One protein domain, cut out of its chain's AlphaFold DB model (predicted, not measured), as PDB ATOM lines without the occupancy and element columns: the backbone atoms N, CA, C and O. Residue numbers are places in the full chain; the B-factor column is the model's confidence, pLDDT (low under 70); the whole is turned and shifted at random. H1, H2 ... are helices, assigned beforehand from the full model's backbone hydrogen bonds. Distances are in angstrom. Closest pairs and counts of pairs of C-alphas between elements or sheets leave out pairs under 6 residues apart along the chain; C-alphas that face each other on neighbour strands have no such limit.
ATOM      1  N   THR A  57     -32.725  -6.287  18.253       48.28
ATOM      2  CA  THR A  57     -32.888  -5.721  16.908       48.28
ATOM      3  C   THR A  57     -32.137  -4.426  16.658       48.28
ATOM      4  O   THR A  57     -31.682  -4.270  15.540       48.28
ATOM      5  N   GLU A  58     -31.903  -3.532  17.622       48.28
ATOM      6  CA  GLU A  58     -31.097  -2.328  17.340       48.28
ATOM      7  C   GLU A  58     -29.635  -2.664  17.023       48.28
ATOM      8  O   GLU A  58     -29.119  -2.231  15.993       48.28
ATOM      9  N   ASN A  59     -28.994  -3.511  17.834       52.28
ATOM     10  CA  ASN A  59     -27.603  -3.912  17.610       52.28
ATOM     11  C   ASN A  59     -27.464  -4.815  16.377       52.28
ATOM     12  O   ASN A  59     -26.540  -4.635  15.586       52.28
ATOM     13  N   LYS A  60     -28.404  -5.745  16.155       55.56
ATOM     14  CA  LYS A  60     -28.393  -6.609  14.962       55.56
ATOM     15  C   LYS A  60     -28.761  -5.861  13.681       55.56
ATOM     16  O   LYS A  60     -28.170  -6.143  12.645       55.56
ATOM     17  N   ARG A  61     -29.670  -4.881  13.741       63.66
ATOM     18  CA  ARG A  61     -30.005  -3.985  12.622       63.66
ATOM     19  C   ARG A  61     -28.831  -3.082  12.293       63.66
ATOM     20  O   ARG A  61     -28.486  -2.979  11.126       63.66
ATOM     21  N   ALA A  62     -28.202  -2.462  13.290       66.75
ATOM     22  CA  ALA A  62     -27.011  -1.648  13.075       66.75
ATOM     23  C   ALA A  62     -25.887  -2.482  12.448       66.75
ATOM     24  O   ALA A  62     -25.329  -2.070  11.437       66.75
ATOM     25  N   ALA A  63     -25.635  -3.687  12.969       69.62
ATOM     26  CA  ALA A  63     -24.648  -4.602  12.407       69.62
ATOM     27  C   ALA A  63     -25.007  -5.072  10.987       69.62
ATOM     28  O   ALA A  63     -24.125  -5.170  10.147       69.62
ATOM     29  N   LEU A  64     -26.276  -5.382  10.693       79.06
ATOM     30  CA  LEU A  64     -26.711  -5.749   9.340       79.06
ATOM     31  C   LEU A  64     -26.545  -4.573   8.372       79.06
ATOM     32  O   LEU A  64     -26.047  -4.747   7.268       79.06
ATOM     33  N   LEU A  65     -26.965  -3.372   8.774       78.31
ATOM     34  CA  LEU A  65     -26.817  -2.176   7.951       78.31
ATOM     35  C   LEU A  65     -25.343  -1.830   7.723       78.31
ATOM     36  O   LEU A  65     -25.019  -1.298   6.663       78.31
ATOM     37  N   ASP A  66     -24.467  -2.126   8.684       82.75
ATOM     38  CA  ASP A  66     -23.021  -1.977   8.528       82.75
ATOM     39  C   ASP A  66     -22.436  -3.003   7.552       82.75
ATOM     40  O   ASP A  66     -21.668  -2.635   6.669       82.75
ATOM     41  N   ASP A  67     -22.884  -4.258   7.599       82.19
ATOM     42  CA  ASP A  67     -22.484  -5.258   6.603       82.19
ATOM     43  C   ASP A  67     -22.992  -4.901   5.204       82.19
ATOM     44  O   ASP A  67     -22.220  -4.918   4.248       82.19
ATOM     45  N   ILE A  68     -24.239  -4.431   5.081       83.00
ATOM     46  CA  ILE A  68     -24.780  -3.911   3.815       83.00
ATOM     47  C   ILE A  68     -23.947  -2.723   3.301       83.00
ATOM     48  O   ILE A  68     -23.775  -2.558   2.094       83.00
ATOM     49  N   ARG A  69     -23.394  -1.885   4.189       85.19
ATOM     50  CA  ARG A  69     -22.476  -0.798   3.799       85.19
ATOM     51  C   ARG A  69     -21.122  -1.301   3.303       85.19
ATOM     52  O   ARG A  69     -20.473  -0.555   2.581       85.19
ATOM     53  N   ARG A  70     -20.694  -2.509   3.672       84.31
ATOM     54  CA  ARG A  70     -19.419  -3.111   3.242       84.31
ATOM     55  C   ARG A  70     -19.537  -3.898   1.932       84.31
ATOM     56  O   ARG A  70     -18.518  -4.132   1.295       84.31
ATOM     57  N   MET A  71     -20.756  -4.248   1.515       84.56
ATOM     58  CA  MET A  71     -21.052  -4.877   0.216       84.56
ATOM     59  C   MET A  71     -20.721  -3.958  -0.967       84.56
ATOM     60  O   MET A  71     -20.702  -2.734  -0.815       84.56
ATOM     61  N   ASN A  72     -20.565  -4.523  -2.167       88.00
ATOM     62  CA  ASN A  72     -20.476  -3.754  -3.418       88.00
ATOM     63  C   ASN A  72     -21.708  -2.835  -3.594       88.00
ATOM     64  O   ASN A  72     -22.827  -3.236  -3.277       88.00
ATOM     65  N   ASP A  73     -21.520  -1.615  -4.109       86.31
ATOM     66  CA  ASP A  73     -22.580  -0.620  -4.326       86.31
ATOM     67  C   ASP A  73     -23.770  -1.153  -5.138       86.31
ATOM     68  O   ASP A  73     -24.919  -0.869  -4.785       86.31
ATOM     69  N   GLU A  74     -23.537  -1.976  -6.164       90.50
ATOM     70  CA  GLU A  74     -24.625  -2.579  -6.946       90.50
ATOM     71  C   GLU A  74     -25.468  -3.531  -6.089       90.50
ATOM     72  O   GLU A  74     -26.687  -3.376  -5.994       90.50
ATOM     73  N   LYS A  75     -24.829  -4.471  -5.384       90.25
ATOM     74  CA  LYS A  75     -25.504  -5.458  -4.521       90.25
ATOM     75  C   LYS A  75     -26.164  -4.810  -3.305       90.25
ATOM     76  O   LYS A  75     -27.303  -5.124  -2.952       90.25
ATOM     77  N   ARG A  76     -25.502  -3.808  -2.731       90.75
ATOM     78  CA  ARG A  76     -26.038  -2.932  -1.689       90.75
ATOM     79  C   ARG A  76     -27.313  -2.233  -2.148       90.75
ATOM     80  O   ARG A  76     -28.271  -2.152  -1.377       90.75
ATOM     81  N   SER A  77     -27.336  -1.713  -3.378       90.69
ATOM     82  CA  SER A  77     -28.515  -1.034  -3.924       90.69
ATOM     83  C   SER A  77     -29.705  -1.987  -4.055       90.69
ATOM     84  O   SER A  77     -30.820  -1.603  -3.698       90.69
ATOM     85  N   VAL A  78     -29.463  -3.245  -4.443       92.88
ATOM     86  CA  VAL A  78     -30.496  -4.288  -4.538       92.88
ATOM     87  C   VAL A  78     -31.112  -4.566  -3.168       92.88
ATOM     88  O   VAL A  78     -32.328  -4.442  -3.020       92.88
ATOM     89  N   LEU A  79     -30.310  -4.855  -2.136       89.69
ATOM     90  CA  LEU A  79     -30.858  -5.111  -0.795       89.69
ATOM     91  C   LEU A  79     -31.577  -3.890  -0.215       89.69
ATOM     92  O   LEU A  79     -32.641  -4.027   0.385       89.69
ATOM     93  N   ARG A  80     -31.054  -2.676  -0.431       90.00
ATOM     94  CA  ARG A  80     -31.738  -1.444  -0.002       90.00
ATOM     95  C   ARG A  80     -33.068  -1.234  -0.718       90.00
ATOM     96  O   ARG A  80     -34.030  -0.800  -0.078       90.00
ATOM     97  N   ARG A  81     -33.137  -1.544  -2.016       94.06
ATOM     98  CA  ARG A  81     -34.384  -1.506  -2.784       94.06
ATOM     99  C   ARG A  81     -35.395  -2.485  -2.195       94.06
ATOM    100  O   ARG A  81     -36.500  -2.066  -1.891       94.06
ATOM    101  N   ARG A  82     -34.998  -3.730  -1.925       90.44
ATOM    102  CA  ARG A  82     -35.864  -4.769  -1.329       90.44
ATOM    103  C   ARG A  82     -36.389  -4.399   0.055       90.44
ATOM    104  O   ARG A  82     -37.571  -4.560   0.336       90.44
ATOM    105  N   ILE A  83     -35.526  -3.843   0.905       86.25
ATOM    106  CA  ILE A  83     -35.920  -3.305   2.215       86.25
ATOM    107  C   ILE A  83     -36.948  -2.177   2.043       86.25
ATOM    108  O   ILE A  83     -37.937  -2.131   2.774       86.25
ATOM    109  N   SER A  84     -36.759  -1.311   1.045       89.31
ATOM    110  CA  SER A  84     -37.721  -0.248   0.724       89.31
ATOM    111  C   SER A  84     -39.034  -0.808   0.168       89.31
ATOM    112  O   SER A  84     -40.093  -0.354   0.578       89.31
ATOM    113  N   GLU A  85     -38.998  -1.841  -0.678       88.50
ATOM    114  CA  GLU A  85     -40.197  -2.519  -1.194       88.50
ATOM    115  C   GLU A  85     -41.026  -3.154  -0.064       88.50
ATOM    116  O   GLU A  85     -42.252  -3.041  -0.059       88.50
ATOM    117  N   ALA A  86     -40.371  -3.765   0.932       81.50
ATOM    118  CA  ALA A  86     -41.030  -4.282   2.135       81.50
ATOM    119  C   ALA A  86     -41.610  -3.156   3.012       81.50
ATOM    120  O   ALA A  86     -42.710  -3.275   3.554       81.50
ATOM    121  N   ARG A  87     -40.895  -2.030   3.145       80.56
ATOM    122  CA  ARG A  87     -41.380  -0.843   3.871       80.56
ATOM    123  C   ARG A  87     -42.617  -0.240   3.212       80.56
ATOM    124  O   ARG A  87     -43.606   0.042   3.889       80.56
ATOM    125  N   ASP A  88     -42.557  -0.071   1.898       87.56
ATOM    126  CA  ASP A  88     -43.557   0.634   1.101       87.56
ATOM    127  C   ASP A  88     -44.701  -0.306   0.661       87.56
ATOM    128  O   ASP A  88     -45.686   0.136   0.068       87.56
ATOM    129  N   ARG A  89     -44.612  -1.598   1.019       78.94
ATOM    130  CA  ARG A  89     -45.579  -2.665   0.710       78.94
ATOM    131  C   ARG A  89     -45.810  -2.842  -0.791       78.94
ATOM    132  O   ARG A  89     -46.941  -3.023  -1.244       78.94
ATOM    133  N   THR A  90     -44.724  -2.794  -1.557       90.75
ATOM    134  CA  THR A  90     -44.730  -2.908  -3.022       90.75
ATOM    135  C   THR A  90     -44.176  -4.238  -3.532       90.75
ATOM    136  O   THR A  90     -43.997  -4.384  -4.737       90.75
ATOM    137  N   ILE A  91     -43.913  -5.209  -2.651       81.50
ATOM    138  CA  ILE A  91     -43.530  -6.570  -3.057       81.50
ATOM    139  C   ILE A  91     -44.676  -7.176  -3.896       81.50
ATOM    140  O   ILE A  91     -45.830  -7.165  -3.443       81.50
ATOM    141  N   PRO A  92     -44.402  -7.692  -5.111       82.69
ATOM    142  CA  PRO A  92     -45.419  -8.299  -5.965       82.69
ATOM    143  C   PRO A  92     -46.197  -9.422  -5.271       82.69
ATOM    144  O   PRO A  92     -45.647 -10.239  -4.537       82.69
ATOM    145  N   ARG A  93     -47.510  -9.485  -5.526       74.44
ATOM    146  CA  ARG A  93     -48.411 -10.472  -4.895       74.44
ATOM    147  C   ARG A  93     -48.149 -11.915  -5.327       74.44
ATOM    148  O   ARG A  93     -48.627 -12.827  -4.659       74.44
ATOM    149  N   GLU A  94     -47.447 -12.111  -6.437       79.69
ATOM    150  CA  GLU A  94     -47.059 -13.434  -6.935       79.69
ATOM    151  C   GLU A  94     -46.123 -14.175  -5.971       79.69
ATOM    152  O   GLU A  94     -46.203 -15.394  -5.890       79.69
ATOM    153  N   TYR A  95     -45.396 -13.448  -5.115       76.00
ATOM    154  CA  TYR A  95     -44.568 -14.006  -4.036       76.00
ATOM    155  C   TYR A  95     -45.365 -14.429  -2.783       76.00
ATOM    156  O   TYR A  95     -44.823 -14.604  -1.695       76.00
ATOM    157  N   GLY A  96     -46.689 -14.574  -2.887       70.12
ATOM    158  CA  GLY A  96     -47.509 -15.199  -1.848       70.12
ATOM    159  C   GLY A  96     -47.496 -14.468  -0.498       70.12
ATOM    160  O   GLY A  96     -47.894 -13.305  -0.394       70.12
ATOM    161  N   ASN A  97     -47.114 -15.172   0.574       65.62
ATOM    162  CA  ASN A  97     -47.101 -14.606   1.929       65.62
ATOM    163  C   ASN A  97     -45.976 -13.588   2.135       65.62
ATOM    164  O   ASN A  97     -46.172 -12.640   2.900       65.62
ATOM    165  N   VAL A  98     -44.871 -13.722   1.399       71.81
ATOM    166  CA  VAL A  98     -43.755 -12.769   1.395       71.81
ATOM    167  C   VAL A  98     -44.224 -11.375   0.974       71.81
ATOM    168  O   VAL A  98     -43.743 -10.380   1.498       71.81
ATOM    169  N   ALA A  99     -45.267 -11.252   0.147       73.69
ATOM    170  CA  ALA A  99     -45.841  -9.950  -0.212       73.69
ATOM    171  C   ALA A  99     -46.395  -9.143   0.987       73.69
ATOM    172  O   ALA A  99     -46.725  -7.964   0.852       73.69
ATOM    173  N   LYS A 100     -46.532  -9.770   2.164       68.62
ATOM    174  CA  LYS A 100     -46.990  -9.144   3.415       68.62
ATOM    175  C   LYS A 100     -45.834  -8.743   4.344       68.62
ATOM    176  O   LYS A 100     -46.110  -8.219   5.425       68.62
ATOM    177  N   LEU A 101     -44.582  -8.996   3.951       70.12
ATOM    178  CA  LEU A 101     -43.381  -8.604   4.687       70.12
ATOM    179  C   LEU A 101     -43.389  -7.110   5.003       70.12
ATOM    180  O   LEU A 101     -43.629  -6.280   4.130       70.12
ATOM    181  N   MET A 102     -43.060  -6.777   6.248       75.12
ATOM    182  CA  MET A 102     -42.732  -5.413   6.655       75.12
ATOM    183  C   MET A 102     -41.209  -5.237   6.679       75.12
ATOM    184  O   MET A 102     -40.476  -6.206   6.875       75.12
ATOM    185  N   GLU A 103     -40.727  -3.993   6.567       76.62
ATOM    186  CA  GLU A 103     -39.291  -3.651   6.616       76.62
ATOM    187  C   GLU A 103     -38.547  -4.360   7.760       76.62
ATOM    188  O   GLU A 103     -37.525  -5.009   7.546       76.62
ATOM    189  N   ASN A 104     -39.088  -4.266   8.978       67.69
ATOM    190  CA  ASN A 104     -38.464  -4.833  10.173       67.69
ATOM    191  C   ASN A 104     -38.399  -6.359  10.136       67.69
ATOM    192  O   ASN A 104     -37.439  -6.935  10.645       67.69
ATOM    193  N   ASP A 105     -39.395  -7.002   9.531       69.00
ATOM    194  CA  ASP A 105     -39.436  -8.453   9.437       69.00
ATOM    195  C   ASP A 105     -38.387  -8.945   8.414       69.00
ATOM    196  O   ASP A 105     -37.649  -9.889   8.689       69.00
ATOM    197  N   LEU A 106     -38.220  -8.235   7.286       78.00
ATOM    198  CA  LEU A 106     -37.167  -8.532   6.302       78.00
ATOM    199  C   LEU A 106     -35.767  -8.329   6.896       78.00
ATOM    200  O   LEU A 106     -34.887  -9.171   6.740       78.00
ATOM    201  N   ILE A 107     -35.565  -7.220   7.610       73.88
ATOM    202  CA  ILE A 107     -34.311  -6.919   8.311       73.88
ATOM    203  C   ILE A 107     -33.981  -8.014   9.329       73.88
ATOM    204  O   ILE A 107     -32.825  -8.419   9.431       73.88
ATOM    205  N   ALA A 108     -34.975  -8.503  10.075       69.25
ATOM    206  CA  ALA A 108     -34.770  -9.570  11.045       69.25
ATOM    207  C   ALA A 108     -34.294 -10.861  10.366       69.25
ATOM    208  O   ALA A 108     -33.319 -11.452  10.824       69.25
ATOM    209  N   ILE A 109     -34.912 -11.244   9.246       74.50
ATOM    210  CA  ILE A 109     -34.520 -12.432   8.474       74.50
ATOM    211  C   ILE A 109     -33.098 -12.283   7.936       74.50
ATOM    212  O   ILE A 109     -32.248 -13.130   8.198       74.50
ATOM    213  N   LEU A 110     -32.790 -11.168   7.272       79.19
ATOM    214  CA  LEU A 110     -31.446 -10.916   6.746       79.19
ATOM    215  C   LEU A 110     -30.378 -10.913   7.852       79.19
ATOM    216  O   LEU A 110     -29.261 -11.374   7.639       79.19
ATOM    217  N   ALA A 111     -30.716 -10.444   9.057       73.12
ATOM    218  CA  ALA A 111     -29.813 -10.466  10.206       73.12
ATOM    219  C   ALA A 111     -29.593 -11.871  10.799       73.12
ATOM    220  O   ALA A 111     -28.607 -12.058  11.517       73.12
ATOM    221  N   THR A 112     -30.488 -12.831  10.531       68.00
ATOM    222  CA  THR A 112     -30.336 -14.243  10.933       68.00
ATOM    223  C   THR A 112     -29.521 -15.080   9.958       68.00
ATOM    224  O   THR A 112     -29.090 -16.165  10.335       68.00
ATOM    225  N   ILE A 113     -29.263 -14.582   8.745       72.88
ATOM    226  CA  ILE A 113     -28.402 -15.268   7.781       72.88
ATOM    227  C   ILE A 113     -26.982 -15.319   8.356       72.88
ATOM    228  O   ILE A 113     -26.320 -14.289   8.516       72.88
ATOM    229  N   GLN A 114     -26.536 -16.526   8.689       65.06
ATOM    230  CA  GLN A 114     -25.156 -16.824   9.054       65.06
ATOM    231  C   GLN A 114     -24.448 -17.482   7.863       65.06
ATOM    232  O   GLN A 114     -25.090 -17.961   6.928       65.06
ATOM    233  N   SER A 115     -23.115 -17.438   7.860       54.28
ATOM    234  CA  SER A 115     -22.328 -18.285   6.964       54.28
ATOM    235  C   SER A 115     -22.306 -19.686   7.545       54.28
ATOM    236  O   SER A 115     -21.942 -19.831   8.711       54.28
ATOM    237  N   ASP A 116     -22.624 -20.686   6.729       49.97
ATOM    238  CA  ASP A 116     -22.670 -22.059   7.215       49.97
ATOM    239  C   ASP A 116     -21.289 -22.708   7.354       49.97
ATOM    240  O   ASP A 116     -21.186 -23.551   8.227       49.97
ATOM    241  N   ASP A 117     -20.221 -22.309   6.635       44.06
ATOM    242  CA  ASP A 117     -18.945 -23.051   6.781       44.06
ATOM    243  C   ASP A 117     -17.606 -22.337   6.464       44.06
ATOM    244  O   ASP A 117     -16.588 -22.859   6.892       44.06
ATOM    245  N   ASP A 118     -17.521 -21.176   5.787       50.84
ATOM    246  CA  ASP A 118     -16.197 -20.520   5.545       50.84
ATOM    247  C   ASP A 118     -16.261 -19.056   5.031       50.84
ATOM    248  O   ASP A 118     -15.264 -18.484   4.586       50.84
ATOM    249  N   GLY A 119     -17.437 -18.416   5.056       56.84
ATOM    250  CA  GLY A 119     -17.661 -17.078   4.495       56.84
ATOM    251  C   GLY A 119     -18.011 -16.019   5.539       56.84
ATOM    252  O   GLY A 119     -18.413 -16.302   6.667       56.84
ATOM    253  N   SER A 120     -17.909 -14.749   5.158       73.44
ATOM    254  CA  SER A 120     -18.513 -13.672   5.936       73.44
ATOM    255  C   SER A 120     -20.028 -13.624   5.685       73.44
ATOM    256  O   SER A 120     -20.514 -14.003   4.617       73.44
ATOM    257  N   ARG A 121     -20.810 -13.108   6.644       75.69
ATOM    258  CA  ARG A 121     -22.242 -12.806   6.427       75.69
ATOM    259  C   ARG A 121     -22.443 -11.937   5.177       75.69
ATOM    260  O   ARG A 121     -23.416 -12.124   4.451       75.69
ATOM    261  N   THR A 122     -21.503 -11.032   4.912       79.88
ATOM    262  CA  THR A 122     -21.467 -10.181   3.719       79.88
ATOM    263  C   THR A 122     -21.453 -10.999   2.429       79.88
ATOM    264  O   THR A 122     -22.215 -10.674   1.530       79.88
ATOM    265  N   ASP A 123     -20.694 -12.095   2.354       80.94
ATOM    266  CA  ASP A 123     -20.606 -12.929   1.142       80.94
ATOM    267  C   ASP A 123     -21.938 -13.625   0.835       80.94
ATOM    268  O   ASP A 123     -22.371 -13.704  -0.318       80.94
ATOM    269  N   LYS A 124     -22.644 -14.085   1.876       80.62
ATOM    270  CA  LYS A 124     -23.972 -14.694   1.719       80.62
ATOM    271  C   LYS A 124     -25.020 -13.656   1.315       80.62
ATOM    272  O   LYS A 124     -25.887 -13.953   0.494       80.62
ATOM    273  N   LEU A 125     -24.927 -12.440   1.855       84.06
ATOM    274  CA  LEU A 125     -25.768 -11.312   1.449       84.06
ATOM    275  C   LEU A 125     -25.465 -10.860   0.011       84.06
ATOM    276  O   LEU A 125     -26.398 -10.521  -0.713       84.06
ATOM    277  N   ASP A 126     -24.201 -10.886  -0.418       86.12
ATOM    278  CA  ASP A 126     -23.783 -10.552  -1.787       86.12
ATOM    279  C   ASP A 126     -24.296 -11.585  -2.791       86.12
ATOM    280  O   ASP A 126     -24.840 -11.209  -3.835       86.12
ATOM    281  N   TRP A 127     -24.195 -12.875  -2.452       86.75
ATOM    282  CA  TRP A 127     -24.808 -13.953  -3.226       86.75
ATOM    283  C   TRP A 127     -26.322 -13.760  -3.333       86.75
ATOM    284  O   TRP A 127     -26.860 -13.740  -4.438       86.75
ATOM    285  N   LEU A 128     -27.001 -13.526  -2.205       85.75
ATOM    286  CA  LEU A 128     -28.449 -13.332  -2.173       85.75
ATOM    287  C   LEU A 128     -28.875 -12.087  -2.975       85.75
ATOM    288  O   LEU A 128     -29.887 -12.096  -3.659       85.75
ATOM    289  N   ALA A 129     -28.082 -11.018  -2.973       88.62
ATOM    290  CA  ALA A 129     -28.326  -9.840  -3.806       88.62
ATOM    291  C   ALA A 129     -28.041 -10.071  -5.306       88.62
ATOM    292  O   ALA A 129     -28.253  -9.175  -6.130       88.62
ATOM    293  N   GLY A 130     -27.478 -11.224  -5.674       85.06
ATOM    294  CA  GLY A 130     -27.174 -11.604  -7.049       85.06
ATOM    295  C   GLY A 130     -28.068 -12.663  -7.660       85.06
ATOM    296  O   GLY A 130     -27.974 -12.839  -8.873       85.06
ATOM    297  N   VAL A 131     -28.928 -13.311  -6.878       87.00
ATOM    298  CA  VAL A 131     -29.913 -14.246  -7.423       87.00
ATOM    299  C   VAL A 131     -31.102 -13.500  -8.055       87.00
ATOM    300  O   VAL A 131     -31.355 -12.338  -7.710       87.00
ATOM    301  N   PRO A 132     -31.827 -14.130  -8.998       86.62
ATOM    302  CA  PRO A 132     -33.087 -13.613  -9.525       86.62
ATOM    303  C   PRO A 132     -34.124 -13.326  -8.431       86.62
ATOM    304  O   PRO A 132     -34.085 -13.909  -7.350       86.62
ATOM    305  N   ASP A 133     -35.089 -12.456  -8.738       83.50
ATOM    306  CA  ASP A 133     -36.152 -12.042  -7.811       83.50
ATOM    307  C   ASP A 133     -36.907 -13.227  -7.205       83.50
ATOM    308  O   ASP A 133     -37.118 -13.262  -5.994       83.50
ATOM    309  N   ASP A 134     -37.269 -14.202  -8.035       78.19
ATOM    310  CA  ASP A 134     -38.030 -15.373  -7.608       78.19
ATOM    311  C   ASP A 134     -37.220 -16.213  -6.609       78.19
ATOM    312  O   ASP A 134     -37.703 -16.527  -5.525       78.19
ATOM    313  N   GLU A 135     -35.938 -16.459  -6.903       78.94
ATOM    314  CA  GLU A 135     -35.028 -17.186  -6.006       78.94
ATOM    315  C   GLU A 135     -34.760 -16.424  -4.699       78.94
ATOM    316  O   GLU A 135     -34.654 -17.034  -3.632       78.94
ATOM    317  N   PHE A 136     -34.677 -15.090  -4.754       86.25
ATOM    318  CA  PHE A 136     -34.539 -14.254  -3.562       86.25
ATOM    319  C   PHE A 136     -35.748 -14.422  -2.644       86.25
ATOM    320  O   PHE A 136     -35.595 -14.678  -1.448       86.25
ATOM    321  N   TRP A 137     -36.953 -14.254  -3.187       81.81
ATOM    322  CA  TRP A 137     -38.171 -14.280  -2.388       81.81
ATOM    323  C   TRP A 137     -38.524 -15.682  -1.903       81.81
ATOM    324  O   TRP A 137     -38.973 -15.797  -0.766       81.81
ATOM    325  N   ASP A 138     -38.223 -16.729  -2.674       78.44
ATOM    326  CA  ASP A 138     -38.337 -18.119  -2.223       78.44
ATOM    327  C   ASP A 138     -37.408 -18.394  -1.031       78.44
ATOM    328  O   ASP A 138     -37.824 -18.971  -0.025       78.44
ATOM    329  N   TYR A 139     -36.159 -17.916  -1.085       76.19
ATOM    330  CA  TYR A 139     -35.221 -18.048   0.032       76.19
ATOM    331  C   TYR A 139     -35.709 -17.305   1.286       76.19
ATOM    332  O   TYR A 139     -35.634 -17.829   2.402       76.19
ATOM    333  N   ILE A 140     -36.250 -16.094   1.115       76.94
ATOM    334  CA  ILE A 140     -36.858 -15.340   2.215       76.94
ATOM    335  C   ILE A 140     -38.109 -16.046   2.751       76.94
ATOM    336  O   ILE A 140     -38.289 -16.052   3.966       76.94
ATOM    337  N   ASP A 141     -38.945 -16.664   1.910       72.75
ATOM    338  CA  ASP A 141     -40.134 -17.405   2.355       72.75
ATOM    339  C   ASP A 141     -39.759 -18.612   3.221       72.75
ATOM    340  O   ASP A 141     -40.363 -18.832   4.272       72.75
ATOM    341  N   ILE A 142     -38.710 -19.348   2.831       66.94
ATOM    342  CA  ILE A 142     -38.177 -20.489   3.590       66.94
ATOM    343  C   ILE A 142     -37.723 -20.049   4.986       66.94
ATOM    344  O   ILE A 142     -38.051 -20.698   5.982       66.94
ATOM    345  N   LEU A 143     -36.989 -18.935   5.072       64.12
ATOM    346  CA  LEU A 143     -36.503 -18.400   6.347       64.12
ATOM    347  C   LEU A 143     -37.605 -17.711   7.163       64.12
ATOM    348  O   LEU A 143     -37.576 -17.740   8.392       64.12
ATOM    349  N   TRP A 144     -38.602 -17.121   6.502       61.47
ATOM    350  CA  TRP A 144     -39.800 -16.586   7.146       61.47
ATOM    351  C   TRP A 144     -40.633 -17.704   7.790       61.47
ATOM    352  O   TRP A 144     -41.194 -17.525   8.873       61.47
ATOM    353  N   HIS A 145     -40.698 -18.877   7.154       52.72
ATOM    354  CA  HIS A 145     -41.526 -20.010   7.580       52.72
ATOM    355  C   HIS A 145     -41.070 -20.724   8.867       52.72
ATOM    356  O   HIS A 145     -41.742 -21.653   9.319       52.72
ATOM    357  N   ASN A 146     -39.968 -20.328   9.503       50.25
ATOM    358  CA  ASN A 146     -39.368 -21.110  10.584       50.25
ATOM    359  C   ASN A 146     -38.591 -20.163  11.517       50.25
ATOM    360  O   ASN A 146     -37.517 -19.753  11.089       50.25
TER     361      ASN A 146
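What this domain is: This is residues 57 to 146 of the 211 residues of an uncharacterized protein of Candidatus Colwellbacteria bacterium RIFCSPLOWO2_12_FULL_46_17 (UniProt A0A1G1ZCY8). H2, the longest helix, makes a triangle with H3, which meets it as a V, and H1, which closes the open side; H4 and H5 lie to one side, packed on H1 and H3 respectively. The 90 printed residues hold five named helices, H1 to H5, all helix by class. The whole is compact, radius of gyration of the C-alphas 12.3 A, spanning 34 by 27 by 25 A.

Where its parts are: Find C-alpha 73 at (-22.580, -0.620, -4.326); H2 runs 21.7 A from there to residue 88. H1 is residues 57 to 70, 19.4 A; H3 103 to 112; H4 121 to 128; H5 133 to 144, ending at C-alpha (-39.800, -16.586, 7.146).

How they stand to each other: H2, with residues 83 to 87 alone, touches H3 at a steep tilt of 47 degrees, closest C-alphas Arg 87 and Glu 103, 4.4 A. H1 touches H3 about perpendicular, 77 degrees, closest C-alphas Leu 64 and Ala 111, 5.7 A. In each helix every O i to N i+4 pair is within hydrogen-bond range.

The domain as a whole: The printed part has no cut; H2 to H3 is a long link. Look for pLDDT under 70 at 24 residues, among them 57 to 63.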